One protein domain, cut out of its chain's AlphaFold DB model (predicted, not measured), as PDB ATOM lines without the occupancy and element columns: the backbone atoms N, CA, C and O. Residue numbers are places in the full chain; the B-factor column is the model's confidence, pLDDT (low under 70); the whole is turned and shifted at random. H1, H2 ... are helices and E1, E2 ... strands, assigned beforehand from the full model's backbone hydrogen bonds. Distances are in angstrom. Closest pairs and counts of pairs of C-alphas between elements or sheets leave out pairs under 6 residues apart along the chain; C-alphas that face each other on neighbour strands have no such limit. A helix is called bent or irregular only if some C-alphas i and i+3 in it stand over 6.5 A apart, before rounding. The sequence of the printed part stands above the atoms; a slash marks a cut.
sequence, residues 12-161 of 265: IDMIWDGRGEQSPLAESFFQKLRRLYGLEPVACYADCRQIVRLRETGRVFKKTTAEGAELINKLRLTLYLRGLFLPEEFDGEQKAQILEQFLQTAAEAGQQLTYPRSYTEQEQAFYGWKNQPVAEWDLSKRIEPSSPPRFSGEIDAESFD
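What this domain is: This is residues 12 to 161 of the 265 residues of an uncharacterized protein of Clostridiales bacterium (UniProt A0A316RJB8). A long, twisted ribbon of three strands, with E1 and E2 as a bent hairpin and E3 beside part of E2, has H2 and H3 packed crosswise on one face toward the end where E1 begins. H4 packs on the opposite face nearer the hairpin's turn, and H1 lies apart beyond the first end. The printed part has 150 residues, with four named helices and three named strands in the order H1 H2 E1 E2 H3 H4 E3. The sheet runs E1 E2 E3 and is mixed, and the class is mixed, helices and strands. The whole is loose, with a radius of gyration of the C-alphas of 19.0 A and spans of 48 by 36 by 32 A.

How they stand to each other: E1, residues 41 to 57, and E2, residues 63 to 81, form an antiparallel hairpin at 170 degrees, with N 47 and O 76 2.8 A apart and N 57 and O 63 2.9 A apart, within hydrogen-bond range. E1 bends by 61 degrees at residue 50, and E2 by 104 degrees at residue 67. E3, residues 150 to 159, is parallel to E2 at 35 degrees, with N 75 and O 152 3.0 A apart. H2, residues 24 to 37, is on the sheet at a height of 9.3 A, over E1 and across the strands; the closest C-alphas of the two are those of Phe 30 and Pro 41, 5.9 A apart. H3, residues 92 to 108, is on the same face, at a height of 9.8 A, over E2 and E3; its closest C-alpha pair with E3 is Lys 95 and Ile 155, 6.0 A. H2 and H3 touch at a steep tilt of 39 degrees, opposite ways, their closest C-alphas being those of Phe 29 and Thr 105, 6.2 A apart. H4, residues 121 to 127, is on the opposite face at a height of 8.3 A; it lies over E1, slantwise to it at 37 degrees on the local plane. E2, H3 H4 and E3 make a strand-helix-strand unit, two parallel neighbour strands with helices between them. H1, residues 12 to 17, is apart from the other helices and not on the sheet. In H1, H2, H3 and H4 every O i to N i+4 pair is within hydrogen-bond range.

Where its parts are: H1 begins at C-alpha 12 (47.714, -18.934, 16.957). H2 measures 19.7 A, H3 24.3 A, E1 42.5 A, E2 41.6 A and E3 30.5 A. E1 ends at C-alpha 57 (4.916, -25.287, 19.255), and E3 ends at C-alpha 159 (42.882, -18.213, 28.847).

The domain as a whole: The two C-alphas farthest apart, those of Gly 18 and Val 60, are 53.9 A apart. The printed part has no cut. The links H3 to H4 and H4 to E3 are long, with 12 and 22 residues. The mean pLDDT of the printed part is 88.5; residues 58 to 59, 61 and 85 to 89 are under 70.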
ATOM      1  N   ILE A  12      46.600 -17.987  17.081       90.81
ATOM      2  CA  ILE A  12      47.714 -18.934  16.957       90.81
ATOM      3  C   ILE A  12      48.969 -18.217  16.454       90.81
ATOM      4  O   ILE A  12      50.043 -18.386  17.028       90.81
ATOM      5  N   ASP A  13      48.834 -17.376  15.430       91.44
ATOM      6  CA  ASP A  13      49.955 -16.607  14.884       91.44
ATOM      7  C   ASP A  13      50.468 -15.610  15.928       91.44
ATOM      8  O   ASP A  13      51.673 -15.481  16.123       91.44
ATOM      9  N   MET A  14      49.567 -14.988  16.700       92.81
ATOM     10  CA  MET A  14      49.962 -14.120  17.812       92.81
ATOM     11  C   MET A  14      50.815 -14.848  18.849       92.81
ATOM     12  O   MET A  14      51.811 -14.289  19.314       92.81
ATOM     13  N   ILE A  15      50.441 -16.077  19.220       92.56
ATOM     14  CA  ILE A  15      51.198 -16.902  20.170       92.56
ATOM     15  C   ILE A  15      52.631 -17.107  19.673       92.56
ATOM     16  O   ILE A  15      53.574 -16.919  20.443       92.56
ATOM     17  N   TRP A  16      52.805 -17.434  18.391       89.06
ATOM     18  CA  TRP A  16      54.121 -17.732  17.821       89.06
ATOM     19  C   TRP A  16      54.969 -16.494  17.530       89.06
ATOM     20  O   TRP A  16      56.171 -16.489  17.814       89.06
ATOM     21  N   ASP A  17      54.356 -15.439  17.002       89.19
ATOM     22  CA  ASP A  17      55.062 -14.239  16.553       89.19
ATOM     23  C   ASP A  17      55.300 -13.233  17.686       89.19
ATOM     24  O   ASP A  17      56.142 -12.338  17.568       89.19
ATOM     25  N   GLY A  18      54.579 -13.368  18.805       87.50
ATOM     26  CA  GLY A  18      54.684 -12.445  19.937       87.50
ATOM     27  C   GLY A  18      54.041 -11.086  19.695       87.50
ATOM     28  O   GLY A  18      54.330 -10.128  20.409       87.50
ATOM     29  N   ARG A  19      53.241 -10.961  18.634       85.88
ATOM     30  CA  ARG A  19      52.651  -9.699  18.184       85.88
ATOM     31  C   ARG A  19      51.233  -9.955  17.705       85.88
ATOM     32  O   ARG A  19      50.984 -10.937  17.020       85.88
ATOM     33  N   GLY A  20      50.321  -9.050  18.035       84.19
ATOM     34  CA  GLY A  20      48.972  -9.044  17.482       84.19
ATOM     35  C   GLY A  20      48.593  -7.644  17.055       84.19
ATOM     36  O   GLY A  20      48.750  -6.701  17.828       84.19
ATOM     37  N   GLU A  21      48.107  -7.511  15.827       87.75
ATOM     38  CA  GLU A  21      47.564  -6.248  15.351       87.75
ATOM     39  C   GLU A  21      46.139  -6.085  15.891       87.75
ATOM     40  O   GLU A  21      45.239  -6.877  15.587       87.75
ATOM     41  N   GLN A  22      45.949  -5.048  16.700       89.94
ATOM     42  CA  GLN A  22      44.658  -4.652  17.243       89.94
ATOM     43  C   GLN A  22      44.118  -3.463  16.449       89.94
ATOM     44  O   GLN A  22      44.876  -2.620  15.971       89.94
ATOM     45  N   SER A  23      42.803  -3.375  16.283       90.88
ATOM     46  CA  SER A  23      42.195  -2.131  15.818       90.88
ATOM     47  C   SER A  23      42.162  -1.081  16.932       90.88
ATOM     48  O   SER A  23      42.138  -1.442  18.110       90.88
ATOM     49  N   PRO A  24      42.063   0.218  16.588       90.62
ATOM     50  CA  PRO A  24      41.928   1.285  17.584       90.62
ATOM     51  C   PRO A  24      40.752   1.072  18.549       90.62
ATOM     52  O   PRO A  24      40.839   1.396  19.733       90.62
ATOM     53  N   LEU A  25      39.659   0.477  18.055       92.31
ATOM     54  CA  LEU A  25      38.513   0.092  18.875       92.31
ATOM     55  C   LEU A  25      38.901  -0.964  19.922       92.31
ATOM     56  O   LEU A  25      38.592  -0.793  21.101       92.31
ATOM     57  N   ALA A  26      39.587  -2.033  19.506       92.88
ATOM     58  CA  ALA A  26      40.037  -3.085  20.413       92.88
ATOM     59  C   ALA A  26      41.024  -2.546  21.461       92.88
ATOM     60  O   ALA A  26      40.876  -2.839  22.643       92.88
ATOM     61  N   GLU A  27      41.978  -1.701  21.061       93.50
ATOM     62  CA  GLU A  27      42.939  -1.091  21.989       93.50
ATOM     63  C   GLU A  27      42.258  -0.212  23.046       93.50
ATOM     64  O   GLU A  27      42.543  -0.353  24.237       93.50
ATOM     65  N   SER A  28      41.326   0.651  22.630       94.56
ATOM     66  CA  SER A  28      40.549   1.497  23.545       94.56
ATOM     67  C   SER A  28      39.725   0.653  24.519       94.56
ATOM     68  O   SER A  28      39.745   0.868  25.735       94.56
ATOM     69  N   PHE A  29      39.066  -0.387  24.006       95.38
ATOM     70  CA  PHE A  29      38.301  -1.309  24.831       95.38
ATOM     71  C   PHE A  29      39.193  -2.041  25.845       95.38
ATOM     72  O   PHE A  29      38.855  -2.114  27.026       95.38
ATOM     73  N   PHE A  30      40.380  -2.502  25.438       95.00
ATOM     74  CA  PHE A  30      41.335  -3.170  26.328       95.00
ATOM     75  C   PHE A  30      41.809  -2.265  27.459       95.00
ATOM     76  O   PHE A  30      41.941  -2.721  28.595       95.00
ATOM     77  N   GLN A  31      42.042  -0.983  27.179       94.88
ATOM     78  CA  GLN A  31      42.401  -0.009  28.209       94.88
ATOM     79  C   GLN A  31      41.281   0.162  29.241       94.88
ATOM     80  O   GLN A  31      41.561   0.190  30.441       94.88
ATOM     81  N   LYS A  32      40.018   0.216  28.799       94.81
ATOM     82  CA  LYS A  32      38.865   0.268  29.710       94.81
ATOM     83  C   LYS A  32      38.755  -1.001  30.549       94.81
ATOM     84  O   LYS A  32      38.597  -0.891  31.761       94.81
ATOM     85  N   LEU A  33      38.911  -2.181  29.943       93.31
ATOM     86  CA  LEU A  33      38.854  -3.448  30.675       93.31
ATOM     87  C   LEU A  33      39.943  -3.555  31.750       93.31
ATOM     88  O   LEU A  33      39.646  -3.932  32.883       93.31
ATOM     89  N   ARG A  34      41.177  -3.148  31.427       93.69
ATOM     90  CA  ARG A  34      42.283  -3.079  32.398       93.69
ATOM     91  C   ARG A  34      41.964  -2.136  33.548       93.69
ATOM     92  O   ARG A  34      42.167  -2.482  34.704       93.69
ATOM     93  N   ARG A  35      41.460  -0.941  33.235       93.12
ATOM     94  CA  ARG A  35      41.204   0.104  34.230       93.12
ATOM     95  C   ARG A  35      40.026  -0.217  35.148       93.12
ATOM     96  O   ARG A  35      40.110   0.063  36.338       93.12
ATOM     97  N   LEU A  36      38.925  -0.713  34.589       89.38
ATOM     98  CA  LEU A  36      37.666  -0.898  35.315       89.38
ATOM     99  C   LEU A  36      37.602  -2.245  36.032       89.38
ATOM    100  O   LEU A  36      37.059  -2.318  37.128       89.38
ATOM    101  N   TYR A  37      38.172  -3.289  35.428       86.56
ATOM    102  CA  TYR A  37      38.003  -4.667  35.895       86.56
ATOM    103  C   TYR A  37      39.328  -5.367  36.216       86.56
ATOM    104  O   TYR A  37      39.319  -6.530  36.602       86.56
ATOM    105  N   GLY A  38      40.477  -4.703  36.031       88.50
ATOM    106  CA  GLY A  38      41.791  -5.318  36.251       88.50
ATOM    107  C   GLY A  38      42.112  -6.460  35.279       88.50
ATOM    108  O   GLY A  38      43.033  -7.233  35.528       88.50
ATOM    109  N   LEU A  39      41.359  -6.591  34.182       90.00
ATOM    110  CA  LEU A  39      41.541  -7.662  33.204       90.00
ATOM    111  C   LEU A  39      42.703  -7.340  32.270       90.00
ATOM    112  O   LEU A  39      42.830  -6.210  31.810       90.00
ATOM    113  N   GLU A  40      43.494  -8.345  31.899       91.81
ATOM    114  CA  GLU A  40      44.599  -8.203  30.945       91.81
ATOM    115  C   GLU A  40      44.263  -8.850  29.587       91.81
ATOM    116  O   GLU A  40      44.740  -9.947  29.290       91.81
ATOM    117  N   PRO A  41      43.450  -8.207  28.728       92.06
ATOM    118  CA  PRO A  41      43.162  -8.728  27.401       92.06
ATOM    119  C   PRO A  41      44.382  -8.637  26.480       92.06
ATOM    120  O   PRO A  41      45.106  -7.630  26.460       92.06
ATOM    121  N   VAL A  42      44.559  -9.704  25.705       92.75
ATOM    122  CA  VAL A  42      45.566  -9.874  24.651       92.75
ATOM    123  C   VAL A  42      44.917  -9.817  23.272       92.75
ATOM    124  O   VAL A  42      45.463  -9.188  22.370       92.75
ATOM    125  N   ALA A  43      43.752 -10.446  23.113       93.44
ATOM    126  CA  ALA A  43      42.985 -10.443  21.874       93.44
ATOM    127  C   ALA A  43      41.480 -10.416  22.156       93.44
ATOM    128  O   ALA A  43      41.016 -10.819  23.224       93.44
ATOM    129  N   CYS A  44      40.717  -9.935  21.183       93.06
ATOM    130  CA  CYS A  44      39.269  -9.930  21.199       93.06
ATOM    131  C   CYS A  44      38.738 -10.108  19.785       93.06
ATOM    132  O   CYS A  44      39.181  -9.433  18.854       93.06
ATOM    133  N   TYR A  45      37.765 -10.994  19.642       91.75
ATOM    134  CA  TYR A  45      37.087 -11.253  18.383       91.75
ATOM    135  C   TYR A  45      35.595 -11.009  18.566       91.75
ATOM    136  O   TYR A  45      35.026 -11.374  19.593       91.75
ATOM    137  N   ALA A  46      34.976 -10.375  17.573       91.12
ATOM    138  CA  ALA A  46      33.545 -10.114  17.555       91.12
ATOM    139  C   ALA A  46      32.897 -10.839  16.379       91.12
ATOM    140  O   ALA A  46      33.265 -10.610  15.226       91.12
ATOM    141  N   ASP A  47      31.898 -11.663  16.674       90.81
ATOM    142  CA  ASP A  47      30.987 -12.230  15.687       90.81
ATOM    143  C   ASP A  47      29.641 -11.503  15.774       90.81
ATOM    144  O   ASP A  47      28.964 -11.512  16.807       90.81
ATOM    145  N   CYS A  48      29.275 -10.834  14.684       91.38
ATOM    146  CA  CYS A  48      28.017 -10.115  14.550       91.38
ATOM    147  C   CYS A  48      27.169 -10.817  13.500       91.38
ATOM    148  O   CYS A  48      27.586 -10.968  12.352       91.38
ATOM    149  N   ARG A  49      25.944 -11.187  13.862       93.25
ATOM    150  CA  ARG A  49      24.991 -11.776  12.920       93.25
ATOM    151  C   ARG A  49      23.564 -11.430  13.281       93.25
ATOM    152  O   ARG A  49      23.217 -11.331  14.451       93.25
ATOM    153  N   GLN A  50      22.721 -11.299  12.276       94.25
ATOM    154  CA  GLN A  50      21.283 -11.222  12.441       94.25
ATOM    155  C   GLN A  50      20.684 -12.593  12.155       94.25
ATOM    156  O   GLN A  50      21.000 -13.212  11.140       94.25
ATOM    157  N   ILE A  51      19.823 -13.077  13.039       94.06
ATOM    158  CA  ILE A  51      19.109 -14.343  12.872       94.06
ATOM    159  C   ILE A  51      17.608 -14.115  12.996       94.06
ATOM    160  O   ILE A  51      17.177 -13.157  13.637       94.06
ATOM    161  N   VAL A  52      16.815 -15.030  12.443       93.62
ATOM    162  CA  VAL A  52      15.400 -15.146  12.796       93.62
ATOM    163  C   VAL A  52      15.231 -16.309  13.757       93.62
ATOM    164  O   VAL A  52      15.666 -17.432  13.493       93.62
ATOM    165  N   ARG A  53      14.603 -16.025  14.894       91.81
ATOM    166  CA  ARG A  53      14.160 -17.035  15.845       91.81
ATOM    167  C   ARG A  53      12.731 -17.422  15.502       91.81
ATOM    168  O   ARG A  53      11.840 -16.579  15.534       91.81
ATOM    169  N   LEU A  54      12.521 -18.700  15.206       90.94
ATOM    170  CA  LEU A  54      11.198 -19.252  14.936       90.94
ATOM    171  C   LEU A  54      10.577 -19.805  16.220       90.94
ATOM    172  O   LEU A  54      11.274 -20.218  17.154       90.94
ATOM    173  N   ARG A  55       9.246 -19.821  16.273       85.88
ATOM    174  CA  ARG A  55       8.512 -20.327  17.431       85.88
ATOM    175  C   ARG A  55       8.381 -21.845  17.347       85.88
ATOM    176  O   ARG A  55       7.876 -22.371  16.354       85.88
ATOM    177  N   GLU A  56       8.780 -22.542  18.410       82.38
ATOM    178  CA  GLU A  56       8.455 -23.961  18.597       82.38
ATOM    179  C   GLU A  56       7.086 -24.098  19.271       82.38
ATOM    180  O   GLU A  56       6.792 -23.437  20.270       82.38
ATOM    181  N   THR A  57       6.246 -24.972  18.724       77.00
ATOM    182  CA  THR A  57       4.916 -25.287  19.255       77.00
ATOM    183  C   THR A  57       4.820 -26.773  19.597       77.00
ATOM    184  O   THR A  57       5.430 -27.605  18.926       77.00
ATOM    185  N   GLY A  58       4.052 -27.096  20.646       68.38
ATOM    186  CA  GLY A  58       3.824 -28.469  21.114       68.38
ATOM    187  C   GLY A  58       4.968 -29.047  21.964       68.38
ATOM    188  O   GLY A  58       6.142 -28.880  21.652       68.38
ATOM    189  N   ARG A  59       4.629 -29.744  23.063       68.19
ATOM    190  CA  ARG A  59       5.619 -30.419  23.936       68.19
ATOM    191  C   ARG A  59       6.039 -31.802  23.423       68.19
ATOM    192  O   ARG A  59       7.172 -32.200  23.650       68.19
ATOM    193  N   VAL A  60       5.130 -32.521  22.759       73.06
ATOM    194  CA  VAL A  60       5.335 -33.920  22.322       73.06
ATOM    195  C   VAL A  60       5.797 -33.999  20.863       73.06
ATOM    196  O   VAL A  60       6.680 -34.782  20.539       73.06
ATOM    197  N   PHE A  61       5.261 -33.133  19.997       65.62
ATOM    198  CA  PHE A  61       5.678 -32.996  18.602       65.62
ATOM    199  C   PHE A  61       6.111 -31.553  18.382       65.62
ATOM    200  O   PHE A  61       5.270 -30.679  18.176       65.62
ATOM    201  N   LYS A  62       7.416 -31.295  18.494       72.00
ATOM    202  CA  LYS A  62       7.968 -29.965  18.240       72.00
ATOM    203  C   LYS A  62       7.732 -29.598  16.778       72.00
ATOM    204  O   LYS A  62       8.321 -30.208  15.888       72.00
ATOM    205  N   LYS A  63       6.887 -28.599  16.532       79.38
ATOM    206  CA  LYS A  63       6.684 -28.019  15.200       79.38
ATOM    207  C   LYS A  63       7.159 -26.570  15.185       79.38
ATOM    208  O   LYS A  63       6.691 -25.753  15.980       79.38
ATOM    209  N   THR A  64       8.069 -26.262  14.266       83.44
ATOM    210  CA  THR A  64       8.571 -24.905  14.023       83.44
ATOM    211  C   THR A  64       7.574 -24.124  13.172       83.44
ATOM    212  O   THR A  64       7.080 -24.638  12.167       83.44
ATOM    213  N   THR A  65       7.267 -22.887  13.562       84.81
ATOM    214  CA  THR A  65       6.302 -22.023  12.866       84.81
ATOM    215  C   THR A  65       6.850 -20.609  12.671       84.81
ATOM    216  O   THR A  65       7.668 -20.140  13.464       84.81
ATOM    217  N   ALA A  66       6.389 -19.938  11.610       86.12
ATOM    218  CA  ALA A  66       6.710 -18.537  11.322       86.12
ATOM    219  C   ALA A  66       5.911 -17.547  12.189       86.12
ATOM    220  O   ALA A  66       6.278 -16.381  12.305       86.12
ATOM    221  N   GLU A  67       4.806 -17.998  12.785       87.94
ATOM    222  CA  GLU A  67       3.960 -17.161  13.627       87.94
ATOM    223  C   GLU A  67       4.713 -16.745  14.898       87.94
ATOM    224  O   GLU A  67       5.151 -17.583  15.690       87.94
ATOM    225  N   GLY A  68       4.867 -15.434  15.089       84.69
ATOM    226  CA  GLY A  68       5.674 -14.883  16.177       84.69
ATOM    227  C   GLY A  68       7.182 -15.033  15.965       84.69
ATOM    228  O   GLY A  68       7.920 -15.057  16.945       84.69
ATOM    229  N   ALA A  69       7.645 -15.170  14.716       91.06
ATOM    230  CA  ALA A  69       9.066 -15.094  14.400       91.06
ATOM    231  C   ALA A  69       9.655 -13.741  14.836       91.06
ATOM    232  O   ALA A  69       9.042 -12.692  14.642       91.06
ATOM    233  N   GLU A  70      10.861 -13.770  15.396       93.44
ATOM    234  CA  GLU A  70      11.557 -12.585  15.903       93.44
ATOM    235  C   GLU A  70      12.881 -12.390  15.171       93.44
ATOM    236  O   GLU A  70      13.646 -13.341  14.991       93.44
ATOM    237  N   LEU A  71      13.181 -11.146  14.798       94.38
ATOM    238  CA  LEU A  71      14.493 -10.770  14.286       94.38
ATOM    239  C   LEU A  71      15.429 -10.465  15.463       94.38
ATOM    240  O   LEU A  71      15.066  -9.715  16.371       94.38
ATOM    241  N   ILE A  72      16.628 -11.050  15.472       95.25
ATOM    242  CA  ILE A  72      17.590 -10.899  16.570       95.25
ATOM    243  C   ILE A  72      18.963 -10.536  16.013       95.25
ATOM    244  O   ILE A  72      19.560 -11.309  15.267       95.25
ATOM    245  N   ASN A  73      19.494  -9.395  16.443       95.12
ATOM    246  CA  ASN A  73      20.893  -9.029  16.266       95.12
ATOM    247  C   ASN A  73      21.714  -9.670  17.387       95.12
ATOM    248  O   ASN A  73      21.580  -9.306  18.556       95.12
ATOM    249  N   LYS A  74      22.550 -10.638  17.021       94.25
ATOM    250  CA  LYS A  74      23.487 -11.314  17.910       94.25
ATOM    251  C   LYS A  74      24.875 -10.701  17.804       94.25
ATOM    252  O   LYS A  74      25.418 -10.603  16.704       94.25
ATOM    253  N   LEU A  75      25.443 -10.350  18.952       93.62
ATOM    254  CA  LEU A  75      26.850  -9.996  19.116       93.62
ATOM    255  C   LEU A  75      27.495 -11.002  20.068       93.62
ATOM    256  O   LEU A  75      27.077 -11.104  21.217       93.62
ATOM    257  N   ARG A  76      28.511 -11.721  19.605       92.00
ATOM    258  CA  ARG A  76      29.334 -12.590  20.444       92.00
ATOM    259  C   ARG A  76      30.743 -12.025  20.507       92.00
ATOM    260  O   ARG A  76      31.359 -11.819  19.465       92.00
ATOM    261  N   LEU A  77      31.232 -11.765  21.712       92.38
ATOM    262  CA  LEU A  77      32.600 -11.326  21.960       92.38
ATOM    263  C   LEU A  77      33.390 -12.469  22.587       92.38
ATOM    264  O   LEU A  77      32.984 -13.000  23.613       92.38
ATOM    265  N   THR A  78      34.534 -12.809  22.009       92.06
ATOM    266  CA  THR A  78      35.483 -13.759  22.595       92.06
ATOM    267  C   THR A  78      36.716 -12.992  23.042       92.06
ATOM    268  O   THR A  78      37.383 -12.366  22.217       92.06
ATOM    269  N   LEU A  79      37.000 -13.007  24.343       92.31
ATOM    270  CA  LEU A  79      38.132 -12.331  24.974       92.31
ATOM    271  C   LEU A  79      39.230 -13.333  25.326       92.31
ATOM    272  O   LEU A  79      38.985 -14.278  26.062       92.31
ATOM    273  N   TYR A  80      40.456 -13.080  24.879       93.06
ATOM    274  CA  TYR A  80      41.637 -13.829  25.306       93.06
ATOM    275  C   TYR A  80      42.385 -13.027  26.362       93.06
ATOM    276  O   TYR A  80      42.923 -11.958  26.057       93.06
ATOM    277  N   LEU A  81      42.409 -13.523  27.596       92.56
ATOM    278  CA  LEU A  81      42.965 -12.809  28.748       92.56
ATOM    279  C   LEU A  81      44.242 -13.494  29.258       92.56
ATOM    280  O   LEU A  81      44.369 -14.717  29.177       92.56
ATOM    281  N   ARG A  82      45.193 -12.722  29.802       91.81
ATOM    282  CA  ARG A  82      46.320 -13.289  30.566       91.81
ATOM    283  C   ARG A  82      45.797 -13.985  31.831       91.81
ATOM    284  O   ARG A  82      44.788 -13.571  32.395       91.81
ATOM    285  N   GLY A  83      46.513 -15.012  32.286       87.94
ATOM    286  CA  GLY A  83      46.119 -15.894  33.390       87.94
ATOM    287  C   GLY A  83      45.880 -17.329  32.920       87.94
ATOM    288  O   GLY A  83      45.184 -17.521  31.929       87.94
ATOM    289  N   LEU A  84      46.433 -18.344  33.608       76.50
ATOM    290  CA  LEU A  84      46.124 -19.766  33.328       76.50
ATOM    291  C   LEU A  84      44.674 -20.111  33.632       76.50
ATOM    292  O   LEU A  84      44.021 -20.831  32.885       76.50
ATOM    293  N   PHE A  85      44.198 -19.579  34.747       69.62
ATOM    294  CA  PHE A  85      42.823 -19.685  35.170       69.62
ATOM    295  C   PHE A  85      42.234 -18.317  34.949       69.62
ATOM    296  O   PHE A  85      42.685 -17.336  35.546       69.62
ATOM    297  N   LEU A  86      41.256 -18.247  34.057       66.56
ATOM    298  CA  LEU A  86      40.368 -17.111  34.128       66.56
ATOM    299  C   LEU A  86      39.686 -17.172  35.499       66.56
ATOM    300  O   LEU A  86      39.347 -18.279  35.938       66.56
ATOM    301  N   PRO A  87      39.517 -16.037  36.198       53.06
ATOM    302  CA  PRO A  87      38.593 -16.003  37.324       53.06
ATOM    303  C   PRO A  87      37.253 -16.592  36.859       53.06
ATOM    304  O   PRO A  87      36.964 -16.531  35.661       53.06
ATOM    305  N   GLU A  88      36.526 -17.230  37.784       57.12
ATOM    306  CA  GLU A  88      35.229 -17.900  37.575       57.12
ATOM    307  C   GLU A  88      34.445 -17.304  36.405       57.12
ATOM    308  O   GLU A  88      34.415 -16.079  36.276       57.12
ATOM    309  N   GLU A  89      33.850 -18.161  35.554       67.50
ATOM    310  CA  GLU A  89      33.065 -17.731  34.389       67.50
ATOM    311  C   GLU A  89      32.342 -16.424  34.700       67.50
ATOM    312  O   GLU A  89      31.510 -16.420  35.608       67.50
ATOM    313  N   PHE A  90      32.693 -15.340  33.985       74.31
ATOM    314  CA  PHE A  90      32.124 -14.020  34.252       74.31
ATOM    315  C   PHE A  90      30.629 -14.164  34.512       74.31
ATOM    316  O   PHE A  90      29.911 -14.757  33.689       74.31
ATOM    317  N   ASP A  91      30.175 -13.670  35.659       82.44
ATOM    318  CA  ASP A  91      28.768 -13.787  35.997       82.44
ATOM    319  C   ASP A  91      27.913 -12.981  34.998       82.44
ATOM    320  O   ASP A  91      28.407 -12.235  34.140       82.44
ATOM    321  N   GLY A  92      26.593 -13.168  35.060       83.25
ATOM    322  CA  GLY A  92      25.680 -12.515  34.122       83.25
ATOM    323  C   GLY A  92      25.764 -10.984  34.151       83.25
ATOM    324  O   GLY A  92      25.572 -10.350  33.112       83.25
ATOM    325  N   GLU A  93      26.078 -10.393  35.304       87.94
ATOM    326  CA  GLU A  93      26.184  -8.947  35.471       87.94
ATOM    327  C   GLU A  93      27.500  -8.426  34.886       87.94
ATOM    328  O   GLU A  93      27.485  -7.503  34.073       87.94
ATOM    329  N   GLN A  94      28.623  -9.070  35.200       86.62
ATOM    330  CA  GLN A  94      29.934  -8.745  34.637       86.62
ATOM    331  C   GLN A  94      29.928  -8.854  33.111       86.62
ATOM    332  O   GLN A  94      30.420  -7.957  32.423       86.62
ATOM    333  N   LYS A  95      29.320  -9.912  32.559       88.12
ATOM    334  CA  LYS A  95      29.140 -10.048  31.105       88.12
ATOM    335  C   LYS A  95      28.337  -8.872  30.549       88.12
ATOM    336  O   LYS A  95      28.767  -8.244  29.586       88.12
ATOM    337  N   ALA A  96      27.207  -8.519  31.161       89.25
ATOM    338  CA  ALA A  96      26.408  -7.385  30.701       89.25
ATOM    339  C   ALA A  96      27.203  -6.065  30.723       89.25
ATOM    340  O   ALA A  96      27.188  -5.333  29.734       89.25
ATOM    341  N   GLN A  97      27.956  -5.802  31.792       91.38
ATOM    342  CA  GLN A  97      28.767  -4.592  31.940       91.38
ATOM    343  C   GLN A  97      29.930  -4.532  30.936       91.38
ATOM    344  O   GLN A  97      30.171  -3.496  30.318       91.38
ATOM    345  N   ILE A  98      30.648  -5.638  30.715       93.12
ATOM    346  CA  ILE A  98      31.723  -5.718  29.709       93.12
ATOM    347  C   ILE A  98      31.161  -5.467  28.305       93.12
ATOM    348  O   ILE A  98      31.766  -4.746  27.508       93.12
ATOM    349  N   LEU A  99      29.991  -6.034  28.005       93.44
ATOM    350  CA  LEU A  99      29.322  -5.857  26.722       93.44
ATOM    351  C   LEU A  99      28.874  -4.410  26.515       93.44
ATOM    352  O   LEU A  99      29.066  -3.854  25.437       93.44
ATOM    353  N   GLU A 100      28.299  -3.794  27.545       93.75
ATOM    354  CA  GLU A 100      27.920  -2.385  27.524       93.75
ATOM    355  C   GLU A 100      29.140  -1.499  27.263       93.75
ATOM    356  O   GLU A 100      29.108  -0.657  26.365       93.75
ATOM    357  N   GLN A 101      30.258  -1.757  27.950       95.06
ATOM    358  CA  GLN A 101      31.513  -1.040  27.716       95.06
ATOM    359  C   GLN A 101      32.025  -1.214  26.285       95.06
ATOM    360  O   GLN A 101      32.518  -0.254  25.685       95.06
ATOM    361  N   PHE A 102      31.893  -2.406  25.703       95.19
ATOM    362  CA  PHE A 102      32.245  -2.629  24.306       95.19
ATOM    363  C   PHE A 102      31.382  -1.782  23.361       95.19
ATOM    364  O   PHE A 102      31.919  -1.054  22.525       95.19
ATOM    365  N   LEU A 103      30.056  -1.838  23.518       93.88
ATOM    366  CA  LEU A 103      29.106  -1.090  22.690       93.88
ATOM    367  C   LEU A 103      29.319   0.421  22.810       93.88
ATOM    368  O   LEU A 103      29.331   1.125  21.801       93.88
ATOM    369  N   GLN A 104      29.555   0.911  24.028       94.31
ATOM    370  CA  GLN A 104      29.885   2.307  24.278       94.31
ATOM    371  C   GLN A 104      31.182   2.704  23.564       94.31
ATOM    372  O   GLN A 104      31.235   3.737  22.905       94.31
ATOM    373  N   THR A 105      32.222   1.872  23.643       94.56
ATOM    374  CA  THR A 105      33.505   2.150  22.978       94.56
ATOM    375  C   THR A 105      33.362   2.156  21.455       94.56
ATOM    376  O   THR A 105      33.962   2.995  20.784       94.56
ATOM    377  N   ALA A 106      32.535   1.269  20.896       92.31
ATOM    378  CA  ALA A 106      32.216   1.278  19.470       92.31
ATOM    379  C   ALA A 106      31.504   2.579  19.067       92.31
ATOM    380  O   ALA A 106      31.907   3.217  18.095       92.31
ATOM    381  N   ALA A 107      30.511   3.014  19.849       91.62
ATOM    382  CA  ALA A 107      29.785   4.256  19.603       91.62
ATOM    383  C   ALA A 107      30.691   5.499  19.687       91.62
ATOM    384  O   ALA A 107      30.643   6.350  18.801       91.62
ATOM    385  N   GLU A 108      31.561   5.581  20.697       92.31
ATOM    386  CA  GLU A 108      32.554   6.658  20.851       92.31
ATOM    387  C   GLU A 108      33.531   6.721  19.667       92.31
ATOM    388  O   GLU A 108      33.931   7.804  19.245       92.31
ATOM    389  N   ALA A 109      33.881   5.567  19.097       89.69
ATOM    390  CA  ALA A 109      34.719   5.466  17.906       89.69
ATOM    391  C   ALA A 109      33.952   5.714  16.587       89.69
ATOM    392  O   ALA A 109      34.522   5.530  15.508       89.69
ATOM    393  N   GLY A 110      32.665   6.077  16.652       87.44
ATOM    394  CA  GLY A 110      31.798   6.258  15.484       87.44
ATOM    395  C   GLY A 110      31.562   4.971  14.688       87.44
ATOM    396  O   GLY A 110      31.192   5.029  13.516       87.44
ATOM    397  N   GLN A 111      31.809   3.806  15.291       86.12
ATOM    398  CA  GLN A 111      31.669   2.508  14.640       86.12
ATOM    399  C   GLN A 111      30.222   2.032  14.725       86.12
ATOM    400  O   GLN A 111      29.667   1.850  15.809       86.12
ATOM    401  N   GLN A 112      29.623   1.772  13.565       83.50
ATOM    402  CA  GLN A 112      28.307   1.153  13.485       83.50
ATOM    403  C   GLN A 112      28.456  -0.360  13.306       83.50
ATOM    404  O   GLN A 112      29.011  -0.833  12.315       83.50
ATOM    405  N   LEU A 113      27.931  -1.132  14.260       86.44
ATOM    406  CA  LEU A 113      27.902  -2.589  14.156       86.44
ATOM    407  C   LEU A 113      26.931  -3.018  13.053       86.44
ATOM    408  O   LEU A 113      25.749  -2.668  13.074       86.44
ATOM    409  N   THR A 114      27.433  -3.800  12.099       88.25
ATOM    410  CA  THR A 114      26.608  -4.423  11.061       88.25
ATOM    411  C   THR A 114      26.308  -5.868  11.441       88.25
ATOM    412  O   THR A 114      27.179  -6.599  11.907       88.25
ATOM    413  N   TYR A 115      25.056  -6.283  11.250       90.75
ATOM    414  CA  TYR A 115      24.586  -7.627  11.589       90.75
ATOM    415  C   TYR A 115      24.156  -8.348  10.309       90.75
ATOM    416  O   TYR A 115      22.979  -8.304   9.949       90.75
ATOM    417  N   PRO A 116      25.087  -8.984   9.575       90.44
ATOM    418  CA  PRO A 116      24.735  -9.758   8.391       90.44
ATOM    419  C   PRO A 116      23.760 -10.874   8.710       90.44
ATOM    420  O   PRO A 116      23.856 -11.527   9.751       90.44
ATOM    421  N   ARG A 117      22.858 -11.150   7.772       90.19
ATOM    422  CA  ARG A 117      21.910 -12.245   7.920       90.19
ATOM    423  C   ARG A 117      22.630 -13.595   7.936       90.19
ATOM    424  O   ARG A 117      23.362 -13.925   7.011       90.19
ATOM    425  N   SER A 118      22.373 -14.388   8.970       91.25
ATOM    426  CA  SER A 118      22.830 -15.769   9.124       91.25
ATOM    427  C   SER A 118      21.622 -16.671   9.376       91.25
ATOM    428  O   SER A 118      20.722 -16.289  10.124       91.25
ATOM    429  N   TYR A 119      21.581 -17.843   8.742       90.94
ATOM    430  CA  TYR A 119      20.444 -18.765   8.808       90.94
ATOM    431  C   TYR A 119      20.738 -19.894   9.793       90.94
ATOM    432  O   TYR A 119      21.674 -20.671   9.595       90.94
ATOM    433  N   THR A 120      19.945 -19.981  10.860       90.06
ATOM    434  CA  THR A 120      20.108 -21.023  11.888       90.06
ATOM    435  C   THR A 120      19.702 -22.397  11.353       90.06
ATOM    436  O   THR A 120      18.925 -22.484  10.407       90.06
ATOM    437  N   GLU A 121      20.161 -23.489  11.971       90.06
ATOM    438  CA  GLU A 121      19.726 -24.841  11.576       90.06
ATOM    439  C   GLU A 121      18.204 -25.020  11.655       90.06
ATOM    440  O   GLU A 121      17.607 -25.678  10.804       90.06
ATOM    441  N   GLN A 122      17.567 -24.408  12.660       89.31
ATOM    442  CA  GLN A 122      16.113 -24.421  12.827       89.31
ATOM    443  C   GLN A 122      15.415 -23.749  11.641       89.31
ATOM    444  O   GLN A 122      14.422 -24.255  11.121       89.31
ATOM    445  N   GLU A 123      15.945 -22.612  11.209       90.50
ATOM    446  CA  GLU A 123      15.424 -21.859  10.081       90.50
ATOM    447  C   GLU A 123      15.668 -22.576   8.746       90.50
ATOM    448  O   GLU A 123      14.753 -22.705   7.936       90.50
ATOM    449  N   GLN A 124      16.865 -23.129   8.542       91.44
ATOM    450  CA  GLN A 124      17.166 -23.953   7.370       91.44
ATOM    451  C   GLN A 124      16.227 -25.162   7.287       91.44
ATOM    452  O   GLN A 124      15.719 -25.481   6.216       91.44
ATOM    453  N   ALA A 125      15.947 -25.821   8.415       89.56
ATOM    454  CA  ALA A 125      14.990 -26.922   8.467       89.56
ATOM    455  C   ALA A 125      13.563 -26.470   8.122       89.56
ATOM    456  O   ALA A 125      12.865 -27.183   7.406       89.56
ATOM    457  N   PHE A 126      13.143 -25.287   8.579       90.38
ATOM    458  CA  PHE A 126      11.833 -24.717   8.252       90.38
ATOM    459  C   PHE A 126      11.657 -24.484   6.743       90.38
ATOM    460  O   PHE A 126      10.599 -24.794   6.200       90.38
ATOM    461  N   TYR A 127      12.695 -24.005   6.055       90.88
ATOM    462  CA  TYR A 127      12.659 -23.807   4.601       90.88
ATOM    463  C   TYR A 127      12.923 -25.073   3.778       90.88
ATOM    464  O   TYR A 127      12.809 -25.037   2.554       90.88
ATOM    465  N   GLY A 128      13.280 -26.189   4.420       89.75
ATOM    466  CA  GLY A 128      13.713 -27.403   3.726       89.75
ATOM    467  C   GLY A 128      15.125 -27.313   3.133       89.75
ATOM    468  O   GLY A 128      15.501 -28.169   2.343       89.75
ATOM    469  N   TRP A 129      15.923 -26.320   3.534       91.94
ATOM    470  CA  TRP A 129      17.308 -26.115   3.084       91.94
ATOM    471  C   TRP A 129      18.334 -26.963   3.830       91.94
ATOM    472  O   TRP A 129      19.522 -26.933   3.508       91.94
ATOM    473  N   LYS A 130      17.916 -27.707   4.858       86.56
ATOM    474  CA  LYS A 130      18.832 -28.547   5.629       86.56
ATOM    475  C   LYS A 130      19.523 -29.549   4.694       86.56
ATOM    476  O   LYS A 130      18.855 -30.339   4.036       86.56
ATOM    477  N   ASN A 131      20.858 -29.524   4.679       88.06
ATOM    478  CA  ASN A 131      21.729 -30.301   3.784       88.06
ATOM    479  C   ASN A 131      21.664 -29.918   2.291       88.06
ATOM    480  O   ASN A 131      22.231 -30.635   1.468       88.06
ATOM    481  N   GLN A 132      21.014 -28.809   1.928       89.19
ATOM    482  CA  GLN A 132      21.039 -28.284   0.563       89.19
ATOM    483  C   GLN A 132      22.203 -27.300   0.375       89.19
ATOM    484  O   GLN A 132      22.459 -26.484   1.269       89.19
ATOM    485  N   PRO A 133      22.885 -27.312  -0.784       90.81
ATOM    486  CA  PRO A 133      23.878 -26.299  -1.122       90.81
ATOM    487  C   PRO A 133      23.274 -24.889  -1.109       90.81
ATOM    488  O   PRO A 133      22.179 -24.676  -1.618       90.81
ATOM    489  N   VAL A 134      24.018 -23.902  -0.596       87.88
ATOM    490  CA  VAL A 134      23.558 -22.497  -0.495       87.88
ATOM    491  C   VAL A 134      23.130 -21.916  -1.850       87.88
ATOM    492  O   VAL A 134      22.227 -21.088  -1.907       87.88
ATOM    493  N   ALA A 135      23.741 -22.372  -2.947       91.06
ATOM    494  CA  ALA A 135      23.397 -21.947  -4.305       91.06
ATOM    495  C   ALA A 135      21.975 -22.348  -4.745       91.06
ATOM    496  O   ALA A 135      21.441 -21.755  -5.677       91.06
ATOM    497  N   GLU A 136      21.365 -23.333  -4.081       91.38
ATOM    498  CA  GLU A 136      20.027 -23.853  -4.391       91.38
ATOM    499  C   GLU A 136      18.939 -23.264  -3.477       91.38
ATOM    500  O   GLU A 136      17.762 -23.606  -3.597       91.38
ATOM    501  N   TRP A 137      19.305 -22.377  -2.545       92.00
ATOM    502  CA  TRP A 137      18.360 -21.818  -1.583       92.00
ATOM    503  C   TRP A 137      17.426 -20.795  -2.240       92.00
ATOM    504  O   TRP A 137      17.850 -19.748  -2.732       92.00
ATOM    505  N   ASP A 138      16.122 -21.064  -2.187       90.19
ATOM    506  CA  ASP A 138      15.077 -20.154  -2.667       90.19
ATOM    507  C   ASP A 138      14.800 -19.018  -1.667       90.19
ATOM    508  O   ASP A 138      13.868 -19.072  -0.860       90.19
ATOM    509  N   LEU A 139      15.609 -17.960  -1.734       88.62
ATOM    510  CA  LEU A 139      15.535 -16.817  -0.819       88.62
ATOM    511  C   LEU A 139      14.216 -16.026  -0.888       88.62
ATOM    512  O   LEU A 139      13.958 -15.224   0.009       88.62
ATOM    513  N   SER A 140      13.359 -16.252  -1.893       87.31
ATOM    514  CA  SER A 140      12.049 -15.585  -1.987       87.31
ATOM    515  C   SER A 140      11.097 -15.975  -0.849       87.31
ATOM    516  O   SER A 140      10.186 -15.225  -0.511       87.31
ATOM    517  N   LYS A 141      11.340 -17.128  -0.215       81.44
ATOM    518  CA  LYS A 141      10.548 -17.655   0.907       81.44
ATOM    519  C   LYS A 141      10.986 -17.122   2.271       81.44
ATOM    520  O   LYS A 141      10.442 -17.547   3.291       81.44
ATOM    521  N   ARG A 142      11.980 -16.226   2.314       87.38
ATOM    522  CA  ARG A 142      12.533 -15.701   3.564       87.38
ATOM    523  C   ARG A 142      11.464 -14.964   4.367       87.38
ATOM    524  O   ARG A 142      10.701 -14.161   3.845       87.38
ATOM    525  N   ILE A 143      11.443 -15.235   5.667       87.00
ATOM    526  CA  ILE A 143      10.599 -14.530   6.624       87.00
ATOM    527  C   ILE A 143      11.289 -13.209   6.941       87.00
ATOM    528  O   ILE A 143      12.455 -13.195   7.339       87.00
ATOM    529  N   GLU A 144      10.530 -12.130   6.805       85.94
ATOM    530  CA  GLU A 144      10.897 -10.789   7.249       85.94
ATOM    531  C   GLU A 144       9.985 -10.412   8.415       85.94
ATOM    532  O   GLU A 144       8.864  -9.942   8.188       85.94
ATOM    533  N   PRO A 145      10.393 -10.670   9.671       89.56
ATOM    534  CA  PRO A 145       9.624 -10.211  10.816       89.56
ATOM    535  C   PRO A 145       9.434  -8.694  10.747       89.56
ATOM    536  O   PRO A 145      10.371  -7.954  10.460       89.56
ATOM    537  N   SER A 146       8.218  -8.226  11.021       84.88
ATOM    538  CA  SER A 146       7.876  -6.800  10.973       84.88
ATOM    539  C   SER A 146       8.355  -6.014  12.197       84.88
ATOM    540  O   SER A 146       8.364  -4.783  12.174       84.88
ATOM    541  N   SER A 147       8.732  -6.704  13.276       86.50
ATOM    542  CA  SER A 147       9.249  -6.086  14.493       86.50
ATOM    543  C   SER A 147      10.717  -5.671  14.339       86.50
ATOM    544  O   SER A 147      11.489  -6.344  13.649       86.50
ATOM    545  N   PRO A 148      11.138  -4.575  15.000       90.62
ATOM    546  CA  PRO A 148      12.543  -4.190  15.013       90.62
ATOM    547  C   PRO A 148      13.395  -5.299  15.652       90.62
ATOM    548  O   PRO A 148      12.926  -5.987  16.566       90.62
ATOM    549  N   PRO A 149      14.652  -5.475  15.205       92.25
ATOM    550  CA  PRO A 149      15.505  -6.527  15.720       92.25
ATOM    551  C   PRO A 149      15.778  -6.331  17.209       92.25
ATOM    552  O   PRO A 149      16.225  -5.269  17.645       92.25
ATOM    553  N   ARG A 150      15.572  -7.390  17.991       94.56
ATOM    554  CA  ARG A 150      16.016  -7.436  19.383       94.56
ATOM    555  C   ARG A 150      17.530  -7.621  19.434       94.56
ATOM    556  O   ARG A 150      18.097  -8.366  18.640       94.56
ATOM    557  N   PHE A 151      18.183  -7.005  20.409       92.75
ATOM    558  CA  PHE A 151      19.595  -7.250  20.681       92.75
ATOM    559  C   PHE A 151      19.799  -8.441  21.633       92.75
ATOM    560  O   PHE A 151      19.072  -8.603  22.618       92.75
ATOM    561  N   SER A 152      20.799  -9.268  21.335       93.38
ATOM    562  CA  SER A 152      21.270 -10.369  22.174       93.38
ATOM    563  C   SER A 152      22.793 -10.374  22.165       93.38
ATOM    564  O   SER A 152      23.400 -10.554  21.111       93.38
ATOM    565  N   GLY A 153      23.409 -10.207  23.330       92.19
ATOM    566  CA  GLY A 153      24.860 -10.232  23.463       92.19
ATOM    567  C   GLY A 153      25.356 -11.406  24.291       92.19
ATOM    568  O   GLY A 153      24.727 -11.778  25.277       92.19
ATOM    569  N   GLU A 154      26.483 -11.970  23.879       90.12
ATOM    570  CA  GLU A 154      27.168 -13.081  24.535       90.12
ATOM    571  C   GLU A 154      28.655 -12.713  24.679       90.12
ATOM    572  O   GLU A 154      29.247 -12.130  23.767       90.12
ATOM    573  N   ILE A 155      29.255 -13.035  25.826       90.19
ATOM    574  CA  ILE A 155      30.696 -12.906  26.055       90.19
ATOM    575  C   ILE A 155      31.240 -14.251  26.486       90.19
ATOM    576  O   ILE A 155      30.766 -14.831  27.466       90.19
ATOM    577  N   ASP A 156      32.289 -14.663  25.791       88.62
ATOM    578  CA  ASP A 156      33.166 -15.743  26.190       88.62
ATOM    579  C   ASP A 156      34.531 -15.186  26.548       88.62
ATOM    580  O   ASP A 156      35.007 -14.199  25.978       88.62
ATOM    581  N   ALA A 157      35.176 -15.861  27.484       89.38
ATOM    582  CA  ALA A 157      36.530 -15.566  27.880       89.38
ATOM    583  C   ALA A 157      37.342 -16.854  27.822       89.38
ATOM    584  O   ALA A 157      36.905 -17.895  28.308       89.38
ATOM    585  N   GLU A 158      38.529 -16.769  27.233       89.88
ATOM    586  CA  GLU A 158      39.485 -17.862  27.139       89.88
ATOM    587  C   GLU A 158      40.847 -17.449  27.711       89.88
ATOM    588  O   GLU A 158      41.278 -16.294  27.618       89.88
ATOM    589  N   SER A 159      41.530 -18.411  28.332       91.56
ATOM    590  CA  SER A 159      42.882 -18.213  28.847       91.56
ATOM    591  C   SER A 159      43.871 -18.151  27.685       91.56
ATOM    592  O   SER A 159      44.129 -19.153  27.014       91.56
ATOM    593  N   PHE A 160      44.473 -16.981  27.477       93.69
ATOM    594  CA  PHE A 160      45.566 -16.830  26.523       93.69
ATOM    595  C   PHE A 160      46.786 -17.647  26.950       93.69
ATOM    596  O   PHE A 160      47.380 -18.340  26.130       93.69
ATOM    597  N   ASP A 161      47.150 -17.595  28.235       92.94
ATOM    598  CA  ASP A 161      48.335 -18.290  28.748       92.94
ATOM    599  C   ASP A 161      48.176 -19.820  28.643       92.94
ATOM    600  O   ASP A 161      49.112 -20.513  28.248       92.94
TER     601      ASP A 161